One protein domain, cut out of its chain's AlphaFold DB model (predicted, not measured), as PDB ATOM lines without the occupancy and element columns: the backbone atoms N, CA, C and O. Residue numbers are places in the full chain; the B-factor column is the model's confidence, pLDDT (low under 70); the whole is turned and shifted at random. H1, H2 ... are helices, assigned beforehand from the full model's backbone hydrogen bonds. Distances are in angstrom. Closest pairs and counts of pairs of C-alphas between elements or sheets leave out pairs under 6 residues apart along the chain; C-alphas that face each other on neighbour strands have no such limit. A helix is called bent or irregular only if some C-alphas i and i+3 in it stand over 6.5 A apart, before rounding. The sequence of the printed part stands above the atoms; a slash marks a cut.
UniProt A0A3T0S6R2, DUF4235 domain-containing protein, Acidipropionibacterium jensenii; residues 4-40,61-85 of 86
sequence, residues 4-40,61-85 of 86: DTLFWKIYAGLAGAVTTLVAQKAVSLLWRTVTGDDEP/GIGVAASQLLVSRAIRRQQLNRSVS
ATOM      1  N   ASP A   4     -47.322  19.686  58.027       77.75
ATOM      2  CA  ASP A   4     -47.710  19.039  56.771       77.75
ATOM      3  C   ASP A   4     -47.573  19.966  55.557       77.75
ATOM      4  O   ASP A   4     -47.138  19.548  54.485       77.75
ATOM      5  N   THR A   5     -47.884  21.257  55.722       79.06
ATOM      6  CA  THR A   5     -47.746  22.250  54.651       79.06
ATOM      7  C   THR A   5     -46.276  22.532  54.343       79.06
ATOM      8  O   THR A   5     -45.926  22.781  53.193       79.06
ATOM      9  N   LEU A   6     -45.395  22.481  55.349       85.50
ATOM     10  CA  LEU A   6     -43.960  22.685  55.150       85.50
ATOM     11  C   LEU A   6     -43.334  21.500  54.409       85.50
ATOM     12  O   LEU A   6     -42.614  21.713  53.434       85.50
ATOM     13  N   PHE A   7     -43.667  20.271  54.814       87.88
ATOM     14  CA  PHE A   7     -43.230  19.058  54.125       87.88
ATOM     15  C   PHE A   7     -43.655  19.068  52.655       87.88
ATOM     16  O   PHE A   7     -42.821  18.892  51.767       87.88
ATOM     17  N   TRP A   8     -44.926  19.375  52.381       90.38
ATOM     18  CA  TRP A   8     -45.432  19.451  51.011       90.38
ATOM     19  C   TRP A   8     -44.735  20.520  50.171       90.38
ATOM     20  O   TRP A   8     -44.445  20.280  49.003       90.38
ATOM     21  N   LYS A   9     -44.427  21.689  50.740       87.25
ATOM     22  CA  LYS A   9     -43.716  22.753  50.016       87.25
ATOM     23  C   LYS A   9     -42.275  22.365  49.686       87.25
ATOM     24  O   LYS A   9     -41.824  22.643  48.579       87.25
ATOM     25  N   ILE A  10     -41.575  21.709  50.612       89.38
ATOM     26  CA  ILE A  10     -40.217  21.200  50.376       89.38
ATOM     27  C   ILE A  10     -40.251  20.102  49.310       89.38
ATOM     28  O   ILE A  10     -39.468  20.140  48.365       89.38
ATOM     29  N   TYR A  11     -41.200  19.170  49.417       89.50
ATOM     30  CA  TYR A  11     -41.388  18.100  48.444       89.50
ATOM     31  C   TYR A  11     -41.716  18.643  47.049       89.50
ATOM     32  O   TYR A  11     -41.075  18.262  46.075       89.50
ATOM     33  N   ALA A  12     -42.659  19.581  46.945       91.06
ATOM     34  CA  ALA A  12     -43.015  20.223  45.683       91.06
ATOM     35  C   ALA A  12     -41.842  21.018  45.089       91.06
ATOM     36  O   ALA A  12     -41.618  20.963  43.882       91.06
ATOM     37  N   GLY A  13     -41.064  21.715  45.925       91.44
ATOM     38  CA  GLY A  13     -39.856  22.417  45.494       91.44
ATOM     39  C   GLY A  13     -38.794  21.465  44.940       91.44
ATOM     40  O   GLY A  13     -38.256  21.703  43.859       91.44
ATOM     41  N   LEU A  14     -38.544  20.352  45.634       90.75
ATOM     42  CA  LEU A  14     -37.587  19.337  45.199       90.75
ATOM     43  C   LEU A  14     -38.052  18.633  43.918       90.75
ATOM     44  O   LEU A  14     -37.279  18.499  42.973       90.75
ATOM     45  N   ALA A  15     -39.324  18.240  43.852       90.12
ATOM     46  CA  ALA A  15     -39.920  17.636  42.665       90.12
ATOM     47  C   ALA A  15     -39.860  18.586  41.459       90.12
ATOM     48  O   ALA A  15     -39.531  18.155  40.354       90.12
ATOM     49  N   GLY A  16     -40.112  19.881  41.668       89.19
ATOM     50  CA  GLY A  16     -39.964  20.910  40.641       89.19
ATOM     51  C   GLY A  16     -38.530  21.000  40.118       89.19
ATOM     52  O   GLY A  16     -38.316  20.909  38.913       89.19
ATOM     53  N   ALA A  17     -37.541  21.078  41.014       88.81
ATOM     54  CA  ALA A  17     -36.128  21.139  40.637       88.81
ATOM     55  C   ALA A  17     -35.669  19.894  39.859       88.81
ATOM     56  O   ALA A  17     -35.028  20.012  38.815       88.81
ATOM     57  N   VAL A  18     -36.047  18.696  40.322       86.12
ATOM     58  CA  VAL A  18     -35.751  17.438  39.619       86.12
ATOM     59  C   VAL A  18     -36.402  17.426  38.238       86.12
ATOM     60  O   VAL A  18     -35.752  17.069  37.259       86.12
ATOM     61  N   THR A  19     -37.652  17.878  38.133       86.75
ATOM     62  CA  THR A  19     -38.366  17.966  36.851       86.75
ATOM     63  C   THR A  19     -37.647  18.895  35.878       86.75
ATOM     64  O   THR A  19     -37.476  18.536  34.717       86.75
ATOM     65  N   THR A  20     -37.162  20.052  36.336       82.12
ATOM     66  CA  THR A  20     -36.383  20.977  35.503       82.12
ATOM     67  C   THR A  20     -35.082  20.344  35.009       82.12
ATOM     68  O   THR A  20     -34.776  20.441  33.822       82.12
ATOM     69  N   LEU A  21     -34.341  19.648  35.875       76.81
ATOM     70  CA  LEU A  21     -33.101  18.965  35.487       76.81
ATOM     71  C   LEU A  21     -33.357  17.846  34.471       76.81
ATOM     72  O   LEU A  21     -32.620  17.705  33.493       76.81
ATOM     73  N   VAL A  22     -34.415  17.060  34.680       76.19
ATOM     74  CA  VAL A  22     -34.831  16.009  33.745       76.19
ATOM     75  C   VAL A  22     -35.275  16.618  32.420       76.19
ATOM     76  O   VAL A  22     -34.882  16.112  31.375       76.19
ATOM     77  N   ALA A  23     -36.021  17.724  32.437       80.19
ATOM     78  CA  ALA A  23     -36.434  18.429  31.231       80.19
ATOM     79  C   ALA A  23     -35.226  18.949  30.442       80.19
ATOM     80  O   ALA A  23     -35.146  18.720  29.239       80.19
ATOM     81  N   GLN A  24     -34.247  19.564  31.111       76.94
ATOM     82  CA  GLN A  24     -33.007  20.010  30.469       76.94
ATOM     83  C   GLN A  24     -32.242  18.844  29.827       76.94
ATOM     84  O   GLN A  24     -31.797  18.961  28.687       76.94
ATOM     85  N   LYS A  25     -32.139  17.696  30.515       73.00
ATOM     86  CA  LYS A  25     -31.509  16.484  29.963       73.00
ATOM     87  C   LYS A  25     -32.308  15.853  28.825       73.00
ATOM     88  O   LYS A  25     -31.719  15.361  27.872       73.00
ATOM     89  N   ALA A  26     -33.632  15.848  28.912       72.75
ATOM     90  CA  ALA A  26     -34.494  15.316  27.865       72.75
ATOM     91  C   ALA A  26     -34.393  16.171  26.600       72.75
ATOM     92  O   ALA A  26     -34.245  15.626  25.514       72.75
ATOM     93  N   VAL A  27     -34.398  17.500  26.744       73.44
ATOM     94  CA  VAL A  27     -34.207  18.434  25.629       73.44
ATOM     95  C   VAL A  27     -32.823  18.257  25.007       73.44
ATOM     96  O   VAL A  27     -32.733  18.164  23.787       73.44
ATOM     97  N   SER A  28     -31.756  18.136  25.805       67.44
ATOM     98  CA  SER A  28     -30.403  17.939  25.264       67.44
ATOM     99  C   SER A  28     -30.215  16.578  24.589       67.44
ATOM    100  O   SER A  28     -29.581  16.499  23.538       67.44
ATOM    101  N   LEU A  29     -30.802  15.508  25.133       63.50
ATOM    102  CA  LEU A  29     -30.799  14.187  24.502       63.50
ATOM    103  C   LEU A  29     -31.591  14.194  23.200       63.50
ATOM    104  O   LEU A  29     -31.083  13.733  22.183       63.50
ATOM    105  N   LEU A  30     -32.798  14.759  23.217       71.00
ATOM    106  CA  LEU A  30     -33.631  14.870  22.026       71.00
ATOM    107  C   LEU A  30     -32.896  15.662  20.938       71.00
ATOM    108  O   LEU A  30     -32.870  15.260  19.778       71.00
ATOM    109  N   TRP A  31     -32.205  16.731  21.328       60.62
ATOM    110  CA  TRP A  31     -31.381  17.526  20.431       60.62
ATOM    111  C   TRP A  31     -30.232  16.744  19.804       60.62
ATOM    112  O   TRP A  31     -30.089  16.761  18.580       60.62
ATOM    113  N   ARG A  32     -29.461  16.017  20.621       61.91
ATOM    114  CA  ARG A  32     -28.384  15.133  20.154       61.91
ATOM    115  C   ARG A  32     -28.910  14.079  19.187       61.91
ATOM    116  O   ARG A  32     -28.321  13.869  18.136       61.91
ATOM    117  N   THR A  33     -30.053  13.466  19.500       57.56
ATOM    118  CA  THR A  33     -30.649  12.420  18.653       57.56
ATOM    119  C   THR A  33     -31.179  12.938  17.318       57.56
ATOM    120  O   THR A  33     -31.160  12.199  16.341       57.56
ATOM    121  N   VAL A  34     -31.656  14.186  17.264       61.16
ATOM    122  CA  VAL A  34     -32.272  14.762  16.057       61.16
ATOM    123  C   VAL A  34     -31.254  15.512  15.194       61.16
ATOM    124  O   VAL A  34     -31.356  15.477  13.972       61.16
ATOM    125  N   THR A  35     -30.284  16.191  15.809       60.59
ATOM    126  CA  THR A  35     -29.339  17.080  15.109       60.59
ATOM    127  C   THR A  35     -27.989  16.407  14.843       60.59
ATOM    128  O   THR A  35     -27.311  16.790  13.900       60.59
ATOM    129  N   GLY A  36     -27.597  15.404  15.637       54.44
ATOM    130  CA  GLY A  36     -26.297  14.736  15.500       54.44
ATOM    131  C   GLY A  36     -25.097  15.549  16.006       54.44
ATOM    132  O   GLY A  36     -23.971  15.099  15.836       54.44
ATOM    133  N   ASP A  37     -25.330  16.703  16.640       54.16
ATOM    134  CA  ASP A  37     -24.290  17.597  17.167       54.16
ATOM    135  C   ASP A  37     -24.229  17.559  18.702       54.16
ATOM    136  O   ASP A  37     -25.261  17.557  19.386       54.16
ATOM    137  N   ASP A  38     -23.007  17.502  19.239       47.12
ATOM    138  CA  ASP A  38     -22.712  17.094  20.622       47.12
ATOM    139  C   ASP A  38     -22.908  18.198  21.679       47.12
ATOM    140  O   ASP A  38     -22.998  17.889  22.874       47.12
ATOM    141  N   GLU A  39     -23.056  19.460  21.274       47.72
ATOM    142  CA  GLU A  39     -23.028  20.599  22.195       47.72
ATOM    143  C   GLU A  39     -24.354  21.391  22.170       47.72
ATOM    144  O   GLU A  39     -24.756  21.920  21.127       47.72
ATOM    145  N   PRO A  40     -25.077  21.494  23.299       49.09
ATOM    146  CA  PRO A  40     -26.159  22.458  23.428       49.09
ATOM    147  C   PRO A  40     -25.528  23.862  23.484       49.09
ATOM    148  O   PRO A  40     -24.743  24.117  24.399       49.09
ATOM    149  N   GLY A  61     -45.084  24.873  19.174       86.44
ATOM    150  CA  GLY A  61     -46.455  25.221  18.807       86.44
ATOM    151  C   GLY A  61     -47.339  23.982  18.678       86.44
ATOM    152  O   GLY A  61     -48.416  23.924  19.271       86.44
ATOM    153  N   ILE A  62     -46.852  22.950  17.984       89.19
ATOM    154  CA  ILE A  62     -47.557  21.670  17.839       89.19
ATOM    155  C   ILE A  62     -47.658  20.953  19.188       89.19
ATOM    156  O   ILE A  62     -48.734  20.481  19.554       89.19
ATOM    157  N   GLY A  63     -46.567  20.901  19.956       83.75
ATOM    158  CA  GLY A  63     -46.534  20.247  21.263       83.75
ATOM    159  C   GLY A  63     -47.502  20.878  22.264       83.75
ATOM    160  O   GLY A  63     -48.253  20.166  22.934       83.75
ATOM    161  N   VAL A  64     -47.546  22.210  22.332       88.31
ATOM    162  CA  VAL A  64     -48.460  22.954  23.208       88.31
ATOM    163  C   VAL A  64     -49.909  22.766  22.763       88.31
ATOM    164  O   VAL A  64     -50.754  22.457  23.602       88.31
ATOM    165  N   ALA A  65     -50.206  22.868  21.464       85.19
ATOM    166  CA  ALA A  65     -51.561  22.665  20.949       85.19
ATOM    167  C   ALA A  65     -52.069  21.234  21.202       85.19
ATOM    168  O   ALA A  65     -53.187  21.038  21.686       85.19
ATOM    169  N   ALA A  66     -51.230  20.226  20.950       88.44
ATOM    170  CA  ALA A  66     -51.551  18.830  21.233       88.44
ATOM    171  C   ALA A  66     -51.760  18.593  22.738       88.44
ATOM    172  O   ALA A  66     -52.730  17.948  23.138       88.44
ATOM    173  N   SER A  67     -50.901  19.172  23.581       91.75
ATOM    174  CA  SER A  67     -51.025  19.085  25.039       91.75
ATOM    175  C   SER A  67     -52.324  19.717  25.531       91.75
ATOM    176  O   SER A  67     -53.036  19.104  26.320       91.75
ATOM    177  N   GLN A  68     -52.690  20.900  25.030       86.75
ATOM    178  CA  GLN A  68     -53.950  21.560  25.379       86.75
ATOM    179  C   GLN A  68     -55.169  20.719  24.976       86.75
ATOM    180  O   GLN A  68     -56.117  20.603  25.757       86.75
ATOM    181  N   LEU A  69     -55.142  20.080  23.801       90.62
ATOM    182  CA  LEU A  69     -56.184  19.153  23.344       90.62
ATOM    183  C   LEU A  69     -56.314  17.931  24.264       90.62
ATOM    184  O   LEU A  69     -57.421  17.579  24.684       90.62
ATOM    185  N   LEU A  70     -55.189  17.302  24.608       91.25
ATOM    186  CA  LEU A  70     -55.152  16.134  25.489       91.25
ATOM    187  C   LEU A  70     -55.602  16.477  26.909       91.25
ATOM    188  O   LEU A  70     -56.432  15.761  27.468       91.25
ATOM    189  N   VAL A  71     -55.131  17.593  27.469       92.44
ATOM    190  CA  VAL A  71     -55.529  18.081  28.796       92.44
ATOM    191  C   VAL A  71     -57.015  18.417  28.822       92.44
ATOM    192  O   VAL A  71     -57.730  17.946  29.705       92.44
ATOM    193  N   SER A  72     -57.523  19.140  27.821       89.00
ATOM    194  CA  SER A  72     -58.956  19.451  27.714       89.00
ATOM    195  C   SER A  72     -59.803  18.179  27.652       89.00
ATOM    196  O   SER A  72     -60.880  18.099  28.250       89.00
ATOM    197  N   ARG A  73     -59.308  17.145  26.961       84.88
ATOM    198  CA  ARG A  73     -59.965  15.838  26.896       84.88
ATOM    199  C   ARG A  73     -59.871  15.065  28.211       84.88
ATOM    200  O   ARG A  73     -60.853  14.429  28.589       84.88
ATOM    201  N   ALA A  74     -58.744  15.130  28.913       88.50
ATOM    202  CA  ALA A  74     -58.543  14.491  30.210       88.50
ATOM    203  C   ALA A  74     -59.432  15.117  31.291       88.50
ATOM    204  O   ALA A  74     -60.146  14.390  31.976       88.50
ATOM    205  N   ILE A  75     -59.480  16.451  31.372       88.62
ATOM    206  CA  ILE A  75     -60.348  17.186  32.303       88.62
ATOM    207  C   ILE A  75     -61.812  16.838  32.038       88.62
ATOM    208  O   ILE A  75     -62.536  16.482  32.965       88.62
ATOM    209  N   ARG A  76     -62.246  16.847  30.771       81.56
ATOM    210  CA  ARG A  76     -63.625  16.487  30.411       81.56
ATOM    211  C   ARG A  76     -63.969  15.048  30.808       81.56
ATOM    212  O   ARG A  76     -65.051  14.805  31.332       81.56
ATOM    213  N   ARG A  77     -63.053  14.092  30.606       77.31
ATOM    214  CA  ARG A  77     -63.228  12.700  31.067       77.31
ATOM    215  C   ARG A  77     -63.290  12.607  32.591       77.31
ATOM    216  O   ARG A  77     -64.131  11.888  33.121       77.31
ATOM    217  N   GLN A  78     -62.437  13.346  33.292       82.62
ATOM    218  CA  GLN A  78     -62.403  13.362  34.750       82.62
ATOM    219  C   GLN A  78     -63.679  13.974  35.346       82.62
ATOM    220  O   GLN A  78     -64.194  13.461  36.334       82.62
ATOM    221  N   GLN A  79     -64.219  15.033  34.734       76.06
ATOM    222  CA  GLN A  79     -65.471  15.665  35.157       76.06
ATOM    223  C   GLN A  79     -66.677  14.740  34.984       76.06
ATOM    224  O   GLN A  79     -67.494  14.649  35.894       76.06
ATOM    225  N   LEU A  80     -66.756  13.999  33.874       74.31
ATOM    226  CA  LEU A  80     -67.806  12.993  33.680       74.31
ATOM    227  C   LEU A  80     -67.738  11.894  34.746       74.31
ATOM    228  O   LEU A  80     -68.766  11.520  35.296       74.31
ATOM    229  N   ASN A  81     -66.534  11.439  35.102       69.50
ATOM    230  CA  ASN A  81     -66.357  10.450  36.166       69.50
ATOM    231  C   ASN A  81     -66.748  10.990  37.557       69.50
ATOM    232  O   ASN A  81     -67.228  10.243  38.399       69.50
ATOM    233  N   ARG A  82     -66.573  12.296  37.795       65.25
ATOM    234  CA  ARG A  82     -66.985  12.967  39.040       65.25
ATOM    235  C   ARG A  82     -68.492  13.206  39.129       65.25
ATOM    236  O   ARG A  82     -69.024  13.262  40.228       65.25
ATOM    237  N   SER A  83     -69.170  13.362  37.992       58.84
ATOM    238  CA  SER A  83     -70.609  13.647  37.960       58.84
ATOM    239  C   SER A  83     -71.483  12.417  38.210       58.84
ATOM    240  O   SER A  83     -72.664  12.579  38.471       58.84
ATOM    241  N   VAL A  84     -70.922  11.209  38.113       58.91
ATOM    242  CA  VAL A  84     -71.620   9.941  38.399       58.91
ATOM    243  C   VAL A  84     -71.478   9.543  39.879       58.91
ATOM    244  O   VAL A  84     -72.149   8.626  40.336       58.91
ATOM    245  N   SER A  85     -70.624  10.229  40.653       57.34
ATOM    246  CA  SER A  85     -70.410   9.947  42.082       57.34
ATOM    247  C   SER A  85     -71.200  10.857  43.037       57.34
ATOM    248  O   SER A  85     -70.870  10.901  44.222       57.34
TER     249      SER A  85
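This is residues 4 to 40 and 61 to 85 of the 86 residues of the protein "DUF4235 domain-containing protein" of Acidipropionibacterium jensenii (UniProt A0A3T0S6R2). Two long, separate helices, H1 and H2, make the two arms of a V whose corner is missing: the last residues of H1 and the first residues of H2 lie toward the cut, and neither helix packs on the other. After H1, residues 36 to 40 fold back beside its last turns. The printed part has 62 residues with two named helices, H1 then H2, and no named strand; the class is all helix. It is extended, with a radius of gyration of the C-alphas of 17.9 A, and only just flat, spanning 53 by 35 by 14 A.

H1, residues 4 to 35, is the longest helix and measures 45.6 A from first to last C-alpha. It begins at C-alpha 4 (-47.710, 19.039, 56.771) and ends at C-alpha 35 (-29.339, 17.080, 15.109). H2, residues 61 to 83, measures 32.9 A, from C-alpha 61 (-46.455, 25.221, 18.807) to C-alpha 83 (-70.609, 13.647, 37.960).

H1 and H2 are apart, with no C-alpha of the one within 8 A of the other. Residues 4 to 26, which belong to H1, stand free. Residues 61 to 85, of which 61 to 83 belong to H2, stand free too. Neither helix is bent. In H1 and H2 every O i to N i+4 pair is within hydrogen-bond range.

The two C-alphas farthest apart, those of Asp 37 and Ser 85, are 53.0 A apart. Residues 41 to 60 are cut out, and C-alphas 40 and 61 are 21.0 A apart across the cut. The link across the cut joins H1 to H2. The mean pLDDT of the printed part is 77.3; residues 28 to 29, 31 to 40 and 81 to 85 are under 70.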